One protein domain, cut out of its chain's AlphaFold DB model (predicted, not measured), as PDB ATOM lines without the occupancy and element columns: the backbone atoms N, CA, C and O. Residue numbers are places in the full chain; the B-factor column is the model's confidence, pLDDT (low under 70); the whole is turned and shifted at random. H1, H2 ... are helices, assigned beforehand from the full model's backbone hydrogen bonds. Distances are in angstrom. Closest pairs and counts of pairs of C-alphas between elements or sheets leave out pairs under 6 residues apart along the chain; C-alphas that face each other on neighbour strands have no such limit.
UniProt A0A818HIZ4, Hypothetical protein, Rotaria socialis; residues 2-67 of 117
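What this domain is: This is residues 2 to 67 of the 117 residues of the protein "Hypothetical protein" of Rotaria socialis (UniProt A0A818HIZ4). The longest helices, H1 and H2, form a hairpin; H4 packs on H1, and short H3 makes the corner between H2 and H4. The 66 printed residues hold four named helices, in the order H1, H2, H3, H4, and no named strand: all helix. The whole is compact, with a radius of gyration of the C-alphas of 11.6 A, and elongated, spanning 39 by 23 by 18 A.

How they stand to each other: Look first at the hairpin of H1, residues 8 to 21, and H2, residues 29 to 42: their closest C-alphas, of Glu 16 and Gly 33, are 5.2 A apart, at a shallow tilt of 25 degrees, opposite ways. H4, residues 53 to 62, touches H1, closest at the C-alphas of Val 15 and Cys 60, 6.6 A. H3, residues 44 to 49, only just touches H2, only at the corner, with 3 pairs of C-alphas within 8 A. Every O i to N i+4 pair is within hydrogen-bond range in H1 and H4, 9 of 10 in H2 and 1 of 2 in H3.

Where its parts are: Find C-alpha 8 at (-22.742, -49.625, 48.906); H1 runs 20.1 A from there. H2 measures 20.0 A, H3 8.8 A and H4 14.1 A, ending at C-alpha 62 (-2.908, -52.731, 48.762).

The domain as a whole: The printed part has no cut and no long link; pLDDT is under 70 at residues 22 to 30 and 65 to 67.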
ATOM      1  N   GLU A   2     -26.930 -58.389  64.610       78.12
ATOM      2  CA  GLU A   2     -26.089 -59.083  63.622       78.12
ATOM      3  C   GLU A   2     -25.247 -58.059  62.852       78.12
ATOM      4  O   GLU A   2     -25.725 -56.963  62.556       78.12
ATOM      5  N   ILE A   3     -23.987 -58.390  62.564       79.00
ATOM      6  CA  ILE A   3     -23.076 -57.532  61.798       79.00
ATOM      7  C   ILE A   3     -23.135 -57.975  60.335       79.00
ATOM      8  O   ILE A   3     -22.556 -58.993  59.973       79.00
ATOM      9  N   THR A   4     -23.817 -57.202  59.490       83.38
ATOM     10  CA  THR A   4     -24.092 -57.560  58.084       83.38
ATOM     11  C   THR A   4     -23.127 -56.922  57.072       83.38
ATOM     12  O   THR A   4     -23.362 -56.994  55.870       83.38
ATOM     13  N   GLY A   5     -22.049 -56.280  57.535       88.81
ATOM     14  CA  GLY A   5     -21.070 -55.600  56.678       88.81
ATOM     15  C   GLY A   5     -21.499 -54.203  56.210       88.81
ATOM     16  O   GLY A   5     -22.398 -53.575  56.772       88.81
ATOM     17  N   PHE A   6     -20.803 -53.679  55.201       91.62
ATOM     18  CA  PHE A   6     -21.046 -52.363  54.622       91.62
ATOM     19  C   PHE A   6     -22.143 -52.381  53.559       91.62
ATOM     20  O   PHE A   6     -22.264 -53.292  52.748       91.62
ATOM     21  N   THR A   7     -22.913 -51.296  53.526       93.56
ATOM     22  CA  THR A   7     -23.748 -50.946  52.377       93.56
ATOM     23  C   THR A   7     -22.881 -50.361  51.260       93.56
ATOM     24  O   THR A   7     -21.778 -49.880  51.521       93.56
ATOM     25  N   ASN A   8     -23.414 -50.287  50.035       92.00
ATOM     26  CA  ASN A   8     -22.742 -49.625  48.906       92.00
ATOM     27  C   ASN A   8     -22.226 -48.215  49.265       92.00
ATOM     28  O   ASN A   8     -21.115 -47.834  48.901       92.00
ATOM     29  N   GLY A   9     -23.055 -47.432  49.970       91.88
ATOM     30  CA  GLY A   9     -22.716 -46.072  50.387       91.88
ATOM     31  C   GLY A   9     -21.628 -46.047  51.458       91.88
ATOM     32  O   GLY A   9     -20.698 -45.251  51.363       91.88
ATOM     33  N   ASN A  10     -21.701 -46.956  52.434       92.69
ATOM     34  CA  ASN A  10     -20.701 -47.055  53.496       92.69
ATOM     35  C   ASN A  10     -19.347 -47.524  52.955       92.69
ATOM     36  O   ASN A  10     -18.330 -46.966  53.344       92.69
ATOM     37  N   ALA A  11     -19.330 -48.490  52.033       93.25
ATOM     38  CA  ALA A  11     -18.104 -48.969  51.401       93.25
ATOM     39  C   ALA A  11     -17.431 -47.867  50.566       93.25
ATOM     40  O   ALA A  11     -16.238 -47.623  50.716       93.25
ATOM     41  N   ALA A  12     -18.190 -47.138  49.740       93.12
ATOM     42  CA  ALA A  12     -17.637 -46.024  48.966       93.12
ATOM     43  C   ALA A  12     -17.086 -44.910  49.874       93.12
ATOM     44  O   ALA A  12     -15.968 -44.446  49.670       93.12
ATOM     45  N   LYS A  13     -17.839 -44.541  50.917       93.12
ATOM     46  CA  LYS A  13     -17.410 -43.538  51.898       93.12
ATOM     47  C   LYS A  13     -16.168 -43.981  52.668       93.12
ATOM     48  O   LYS A  13     -15.297 -43.163  52.930       93.12
ATOM     49  N   TYR A  14     -16.080 -45.261  53.021       94.06
ATOM     50  CA  TYR A  14     -14.906 -45.821  53.677       94.06
ATOM     51  C   TYR A  14     -13.662 -45.677  52.794       94.06
ATOM     52  O   TYR A  14     -12.633 -45.224  53.282       94.06
ATOM     53  N   VAL A  15     -13.761 -45.992  51.494       92.38
ATOM     54  CA  VAL A  15     -12.647 -45.816  50.548       92.38
ATOM     55  C   VAL A  15     -12.187 -44.361  50.519       92.38
ATOM     56  O   VAL A  15     -11.000 -44.095  50.666       92.38
ATOM     57  N   GLU A  16     -13.113 -43.417  50.358       88.94
ATOM     58  CA  GLU A  16     -12.789 -41.985  50.348       88.94
ATOM     59  C   GLU A  16     -12.070 -41.570  51.638       88.94
ATOM     60  O   GLU A  16     -10.971 -41.024  51.586       88.94
ATOM     61  N   GLN A  17     -12.626 -41.941  52.795       90.06
ATOM     62  CA  GLN A  17     -12.034 -41.638  54.097       90.06
ATOM     63  C   GLN A  17     -10.653 -42.267  54.287       90.06
ATOM     64  O   GLN A  17      -9.776 -41.617  54.850       90.06
ATOM     65  N   PHE A  18     -10.443 -43.500  53.823       90.38
ATOM     66  CA  PHE A  18      -9.157 -44.185  53.916       90.38
ATOM     67  C   PHE A  18      -8.055 -43.384  53.213       90.38
ATOM     68  O   PHE A  18      -7.012 -43.112  53.804       90.38
ATOM     69  N   PHE A  19      -8.294 -42.959  51.968       86.00
ATOM     70  CA  PHE A  19      -7.300 -42.213  51.189       86.00
ATOM     71  C   PHE A  19      -7.169 -40.747  51.613       86.00
ATOM     72  O   PHE A  19      -6.087 -40.181  51.465       86.00
ATOM     73  N   ASP A  20      -8.222 -40.146  52.169       83.81
ATOM     74  CA  ASP A  20      -8.167 -38.789  52.723       83.81
ATOM     75  C   ASP A  20      -7.405 -38.744  54.062       83.81
ATOM     76  O   ASP A  20      -6.721 -37.766  54.356       83.81
ATOM     77  N   GLN A  21      -7.492 -39.800  54.882       76.69
ATOM     78  CA  GLN A  21      -6.777 -39.904  56.163       76.69
ATOM     79  C   GLN A  21      -5.321 -40.352  56.009       76.69
ATOM     80  O   GLN A  21      -4.497 -40.046  56.872       76.69
ATOM     81  N   ALA A  22      -5.005 -41.083  54.937       65.62
ATOM     82  CA  ALA A  22      -3.676 -41.636  54.712       65.62
ATOM     83  C   ALA A  22      -2.595 -40.575  54.435       65.62
ATOM     84  O   ALA A  22      -1.423 -40.892  54.628       65.62
ATOM     85  N   ASP A  23      -2.937 -39.339  54.027       56.12
ATOM     86  CA  ASP A  23      -1.917 -38.297  53.862       56.12
ATOM     87  C   ASP A  23      -2.445 -36.844  53.889       56.12
ATOM     88  O   ASP A  23      -3.237 -36.431  53.042       56.12
ATOM     89  N   ASN A  24      -1.923 -36.025  54.814       52.75
ATOM     90  CA  ASN A  24      -2.055 -34.556  54.795       52.75
ATOM     91  C   ASN A  24      -1.101 -33.902  53.769       52.75
ATOM     92  O   ASN A  24      -1.047 -32.674  53.652       52.75
ATOM     93  N   THR A  25      -0.329 -34.699  53.026       51.97
ATOM     94  CA  THR A  25       0.747 -34.221  52.159       51.97
ATOM     95  C   THR A  25       0.346 -34.310  50.683       51.97
ATOM     96  O   THR A  25       0.614 -35.272  49.986       51.97
ATOM     97  N   LEU A  26      -0.330 -33.253  50.224       50.25
ATOM     98  CA  LEU A  26      -0.363 -32.710  48.857       50.25
ATOM     99  C   LEU A  26      -0.404 -33.679  47.646       50.25
ATOM    100  O   LEU A  26       0.612 -34.178  47.178       50.25
ATOM    101  N   LYS A  27      -1.574 -33.618  46.990       49.09
ATOM    102  CA  LYS A  27      -1.884 -33.874  45.569       49.09
ATOM    103  C   LYS A  27      -1.975 -35.349  45.148       49.09
ATOM    104  O   LYS A  27      -0.988 -36.053  45.021       49.09
ATOM    105  N   ASP A  28      -3.211 -35.710  44.790       56.38
ATOM    106  CA  ASP A  28      -3.659 -36.878  44.008       56.38
ATOM    107  C   ASP A  28      -4.208 -38.117  44.762       56.38
ATOM    108  O   ASP A  28      -4.770 -39.009  44.133       56.38
ATOM    109  N   THR A  29      -4.227 -38.155  46.099       55.31
ATOM    110  CA  THR A  29      -4.865 -39.246  46.887       55.31
ATOM    111  C   THR A  29      -6.390 -39.306  46.747       55.31
ATOM    112  O   THR A  29      -6.963 -40.384  46.586       55.31
ATOM    113  N   SER A  30      -7.062 -38.153  46.677       60.22
ATOM    114  CA  SER A  30      -8.505 -38.095  46.383       60.22
ATOM    115  C   SER A  30      -8.841 -38.672  44.992       60.22
ATOM    116  O   SER A  30      -9.962 -39.130  44.752       60.22
ATOM    117  N   SER A  31      -7.882 -38.689  44.051       75.88
ATOM    118  CA  SER A  31      -8.082 -39.348  42.755       75.88
ATOM    119  C   SER A  31      -7.942 -40.870  42.858       75.88
ATOM    120  O   SER A  31      -8.722 -41.567  42.211       75.88
ATOM    121  N   GLN A  32      -7.062 -41.384  43.725       82.56
ATOM    122  CA  GLN A  32      -6.899 -42.821  43.996       82.56
ATOM    123  C   GLN A  32      -8.172 -43.450  44.570       82.56
ATOM    124  O   GLN A  32      -8.679 -44.422  44.010       82.56
ATOM    125  N   GLY A  33      -8.766 -42.848  45.608       87.56
ATOM    126  CA  GLY A  33     -10.019 -43.347  46.186       87.56
ATOM    127  C   GLY A  33     -11.153 -43.412  45.156       87.56
ATOM    128  O   GLY A  33     -11.826 -44.435  45.018       87.56
ATOM    129  N   ARG A  34     -11.313 -42.363  44.335       87.81
ATOM    130  CA  ARG A  34     -12.305 -42.352  43.244       87.81
ATOM    131  C   ARG A  34     -12.032 -43.416  42.179       87.81
ATOM    132  O   ARG A  34     -12.980 -44.042  41.698       87.81
ATOM    133  N   LYS A  35     -10.768 -43.621  41.792       87.62
ATOM    134  CA  LYS A  35     -10.373 -44.661  40.830       87.62
ATOM    135  C   LYS A  35     -10.676 -46.052  41.369       87.62
ATOM    136  O   LYS A  35     -11.311 -46.827  40.654       87.62
ATOM    137  N   LEU A  36     -10.337 -46.327  42.629       89.50
ATOM    138  CA  LEU A  36     -10.661 -47.592  43.281       89.50
ATOM    139  C   LEU A  36     -12.177 -47.819  43.334       89.50
ATOM    140  O   LEU A  36     -12.647 -48.877  42.928       89.50
ATOM    141  N   VAL A  37     -12.976 -46.829  43.751       91.12
ATOM    142  CA  VAL A  37     -14.447 -46.967  43.761       91.12
ATOM    143  C   VAL A  37     -14.988 -47.263  42.360       91.12
ATOM    144  O   VAL A  37     -15.880 -48.101  42.206       91.12
ATOM    145  N   LYS A  38     -14.461 -46.599  41.325       89.88
ATOM    146  CA  LYS A  38     -14.857 -46.852  39.934       89.88
ATOM    147  C   LYS A  38     -14.492 -48.273  39.498       89.88
ATOM    148  O   LYS A  38     -15.328 -48.943  38.897       89.88
ATOM    149  N   PHE A  39     -13.286 -48.727  39.824       87.69
ATOM    150  CA  PHE A  39     -12.816 -50.084  39.555       87.69
ATOM    151  C   PHE A  39     -13.694 -51.133  40.242       87.69
ATOM    152  O   PHE A  39     -14.190 -52.046  39.587       87.69
ATOM    153  N   LEU A  40     -13.977 -50.961  41.535       89.00
ATOM    154  CA  LEU A  40     -14.833 -51.874  42.284       89.00
ATOM    155  C   LEU A  40     -16.218 -51.976  41.639       89.00
ATOM    156  O   LEU A  40     -16.674 -53.073  41.339       89.00
ATOM    157  N   LYS A  41     -16.856 -50.842  41.325       89.62
ATOM    158  CA  LYS A  41     -18.171 -50.826  40.661       89.62
ATOM    159  C   LYS A  41     -18.160 -51.463  39.266       89.62
ATOM    160  O   LYS A  41     -19.184 -51.998  38.852       89.62
ATOM    161  N   TYR A  42     -17.035 -51.407  38.553       87.88
ATOM    162  CA  TYR A  42     -16.865 -52.067  37.254       87.88
ATOM    163  C   TYR A  42     -16.722 -53.594  37.374       87.88
ATOM    164  O   TYR A  42     -17.045 -54.311  36.429       87.88
ATOM    165  N   HIS A  43     -16.318 -54.101  38.544       85.75
ATOM    166  CA  HIS A  43     -16.183 -55.528  38.840       85.75
ATOM    167  C   HIS A  43     -17.177 -55.974  39.937       85.75
ATOM    168  O   HIS A  43     -16.791 -56.106  41.104       85.75
ATOM    169  N   PRO A  44     -18.449 -56.281  39.591       85.12
ATOM    170  CA  PRO A  44     -19.525 -56.535  40.559       85.12
ATOM    171  C   PRO A  44     -19.214 -57.620  41.591       85.12
ATOM    172  O   PRO A  44     -19.645 -57.535  42.739       85.12
ATOM    173  N   TYR A  45     -18.446 -58.635  41.195       83.81
ATOM    174  CA  TYR A  45     -18.062 -59.723  42.086       83.81
ATOM    175  C   TYR A  45     -17.100 -59.263  43.190       83.81
ATOM    176  O   TYR A  45     -17.309 -59.586  44.356       83.81
ATOM    177  N   ILE A  46     -16.097 -58.442  42.852       83.88
ATOM    178  CA  ILE A  46     -15.210 -57.829  43.851       83.88
ATOM    179  C   ILE A  46     -16.017 -56.867  44.716       83.88
ATOM    180  O   ILE A  46     -15.882 -56.881  45.936       83.88
ATOM    181  N   TRP A  47     -16.891 -56.065  44.100       89.94
ATOM    182  CA  TRP A  47     -17.717 -55.108  44.828       89.94
ATOM    183  C   TRP A  47     -18.587 -55.765  45.896       89.94
ATOM    184  O   TRP A  47     -18.629 -55.294  47.029       89.94
ATOM    185  N   SER A  48     -19.201 -56.904  45.571       87.81
ATOM    186  CA  SER A  48     -20.001 -57.673  46.524       87.81
ATOM    187  C   SER A  48     -19.214 -58.083  47.772       87.81
ATOM    188  O   SER A  48     -19.802 -58.254  48.836       87.81
ATOM    189  N   ILE A  49     -17.902 -58.270  47.652       87.31
ATOM    190  CA  ILE A  49     -17.043 -58.805  48.717       87.31
ATOM    191  C   ILE A  49     -16.327 -57.678  49.445       87.31
ATOM    192  O   ILE A  49     -16.094 -57.765  50.646       87.31
ATOM    193  N   ALA A  50     -16.089 -56.569  48.754       89.69
ATOM    194  CA  ALA A  50     -15.680 -55.296  49.324       89.69
ATOM    195  C   ALA A  50     -16.724 -54.719  50.310       89.69
ATOM    196  O   ALA A  50     -16.445 -53.766  51.029       89.69
ATOM    197  N   HIS A  51     -17.921 -55.304  50.409       91.69
ATOM    198  CA  HIS A  51     -18.852 -55.023  51.506       91.69
ATOM    199  C   HIS A  51     -18.424 -55.644  52.845       91.69
ATOM    200  O   HIS A  51     -18.943 -55.260  53.891       91.69
ATOM    201  N   ILE A  52     -17.464 -56.570  52.856       91.06
ATOM    202  CA  ILE A  52     -16.844 -57.079  54.079       91.06
ATOM    203  C   ILE A  52     -15.736 -56.092  54.485       91.06
ATOM    204  O   ILE A  52     -14.751 -55.974  53.752       91.06
ATOM    205  N   PRO A  53     -15.833 -55.407  55.645       89.88
ATOM    206  CA  PRO A  53     -14.926 -54.308  55.992       89.88
ATOM    207  C   PRO A  53     -13.435 -54.669  55.956       89.88
ATOM    208  O   PRO A  53     -12.637 -53.897  55.443       89.88
ATOM    209  N   VAL A  54     -13.062 -55.863  56.432       88.94
ATOM    210  CA  VAL A  54     -11.666 -56.343  56.397       88.94
ATOM    211  C   VAL A  54     -11.153 -56.512  54.967       88.94
ATOM    212  O   VAL A  54      -9.999 -56.208  54.689       88.94
ATOM    213  N   ILE A  55     -11.996 -56.987  54.046       88.00
ATOM    214  CA  ILE A  55     -11.587 -57.142  52.647       88.00
ATOM    215  C   ILE A  55     -11.403 -55.775  52.004       88.00
ATOM    216  O   ILE A  55     -10.427 -55.567  51.288       88.00
ATOM    217  N   LEU A  56     -12.304 -54.834  52.289       91.75
ATOM    218  CA  LEU A  56     -12.181 -53.475  51.783       91.75
ATOM    219  C   LEU A  56     -10.921 -52.778  52.298       91.75
ATOM    220  O   LEU A  56     -10.202 -52.190  51.500       91.75
ATOM    221  N   ASP A  57     -10.629 -52.896  53.593       90.25
ATOM    222  CA  ASP A  57      -9.412 -52.358  54.212       90.25
ATOM    223  C   ASP A  57      -8.145 -52.914  53.547       90.25
ATOM    224  O   ASP A  57      -7.237 -52.157  53.201       90.25
ATOM    225  N   LEU A  58      -8.113 -54.225  53.274       87.12
ATOM    226  CA  LEU A  58      -7.008 -54.864  52.562       87.12
ATOM    227  C   LEU A  58      -6.881 -54.351  51.125       87.12
ATOM    228  O   LEU A  58      -5.774 -54.035  50.697       87.12
ATOM    229  N   ILE A  59      -7.987 -54.235  50.387       87.56
ATOM    230  CA  ILE A  59      -7.977 -53.690  49.023       87.56
ATOM    231  C   ILE A  59      -7.459 -52.250  49.033       87.56
ATOM    232  O   ILE A  59      -6.552 -51.937  48.272       87.56
ATOM    233  N   CYS A  60      -7.985 -51.394  49.911       89.31
ATOM    234  CA  CYS A  60      -7.543 -50.009  50.072       89.31
ATOM    235  C   CYS A  60      -6.054 -49.933  50.412       89.31
ATOM    236  O   CYS A  60      -5.296 -49.211  49.766       89.31
ATOM    237  N   SER A  61      -5.621 -50.738  51.380       84.75
ATOM    238  CA  SER A  61      -4.235 -50.798  51.823       84.75
ATOM    239  C   SER A  61      -3.289 -51.245  50.724       84.75
ATOM    240  O   SER A  61      -2.138 -50.823  50.747       84.75
ATOM    241  N   LEU A  62      -3.722 -52.120  49.817       81.56
ATOM    242  CA  LEU A  62      -2.908 -52.731  48.762       81.56
ATOM    243  C   LEU A  62      -3.137 -52.114  47.376       81.56
ATOM    244  O   LEU A  62      -2.572 -52.596  46.391       81.56
ATOM    245  N   TRP A  63      -3.973 -51.082  47.288       84.69
ATOM    246  CA  TRP A  63      -4.305 -50.444  46.027       84.69
ATOM    247  C   TRP A  63      -3.069 -49.777  45.416       84.69
ATOM    248  O   TRP A  63      -2.402 -48.963  46.050       84.69
ATOM    249  N   ASP A  64      -2.793 -50.137  44.166       75.81
ATOM    250  CA  ASP A  64      -1.753 -49.551  43.325       75.81
ATOM    251  C   ASP A  64      -2.241 -49.576  41.870       75.81
ATOM    252  O   ASP A  64      -2.245 -50.632  41.232       75.81
ATOM    253  N   ASP A  65      -2.677 -48.425  41.350       64.81
ATOM    254  CA  ASP A  65      -3.252 -48.265  40.002       64.81
ATOM    255  C   ASP A  65      -2.479 -49.045  38.907       64.81
ATOM    256  O   ASP A  65      -3.083 -49.581  37.970       64.81
ATOM    257  N   ALA A  66      -1.147 -49.138  39.016       60.09
ATOM    258  CA  ALA A  66      -0.294 -49.800  38.030       60.09
ATOM    259  C   ALA A  66      -0.437 -51.335  38.017       60.09
ATOM    260  O   ALA A  66      -0.337 -51.953  36.959       60.09
ATOM    261  N   GLN A  67      -0.689 -51.963  39.168       64.38
ATOM    262  CA  GLN A  67      -0.745 -53.426  39.279       64.38
ATOM    263  C   GLN A  67      -2.135 -53.992  38.972       64.38
ATOM    264  O   GLN A  67      -2.241 -55.092  38.431       64.38
TER     265      GLN A  67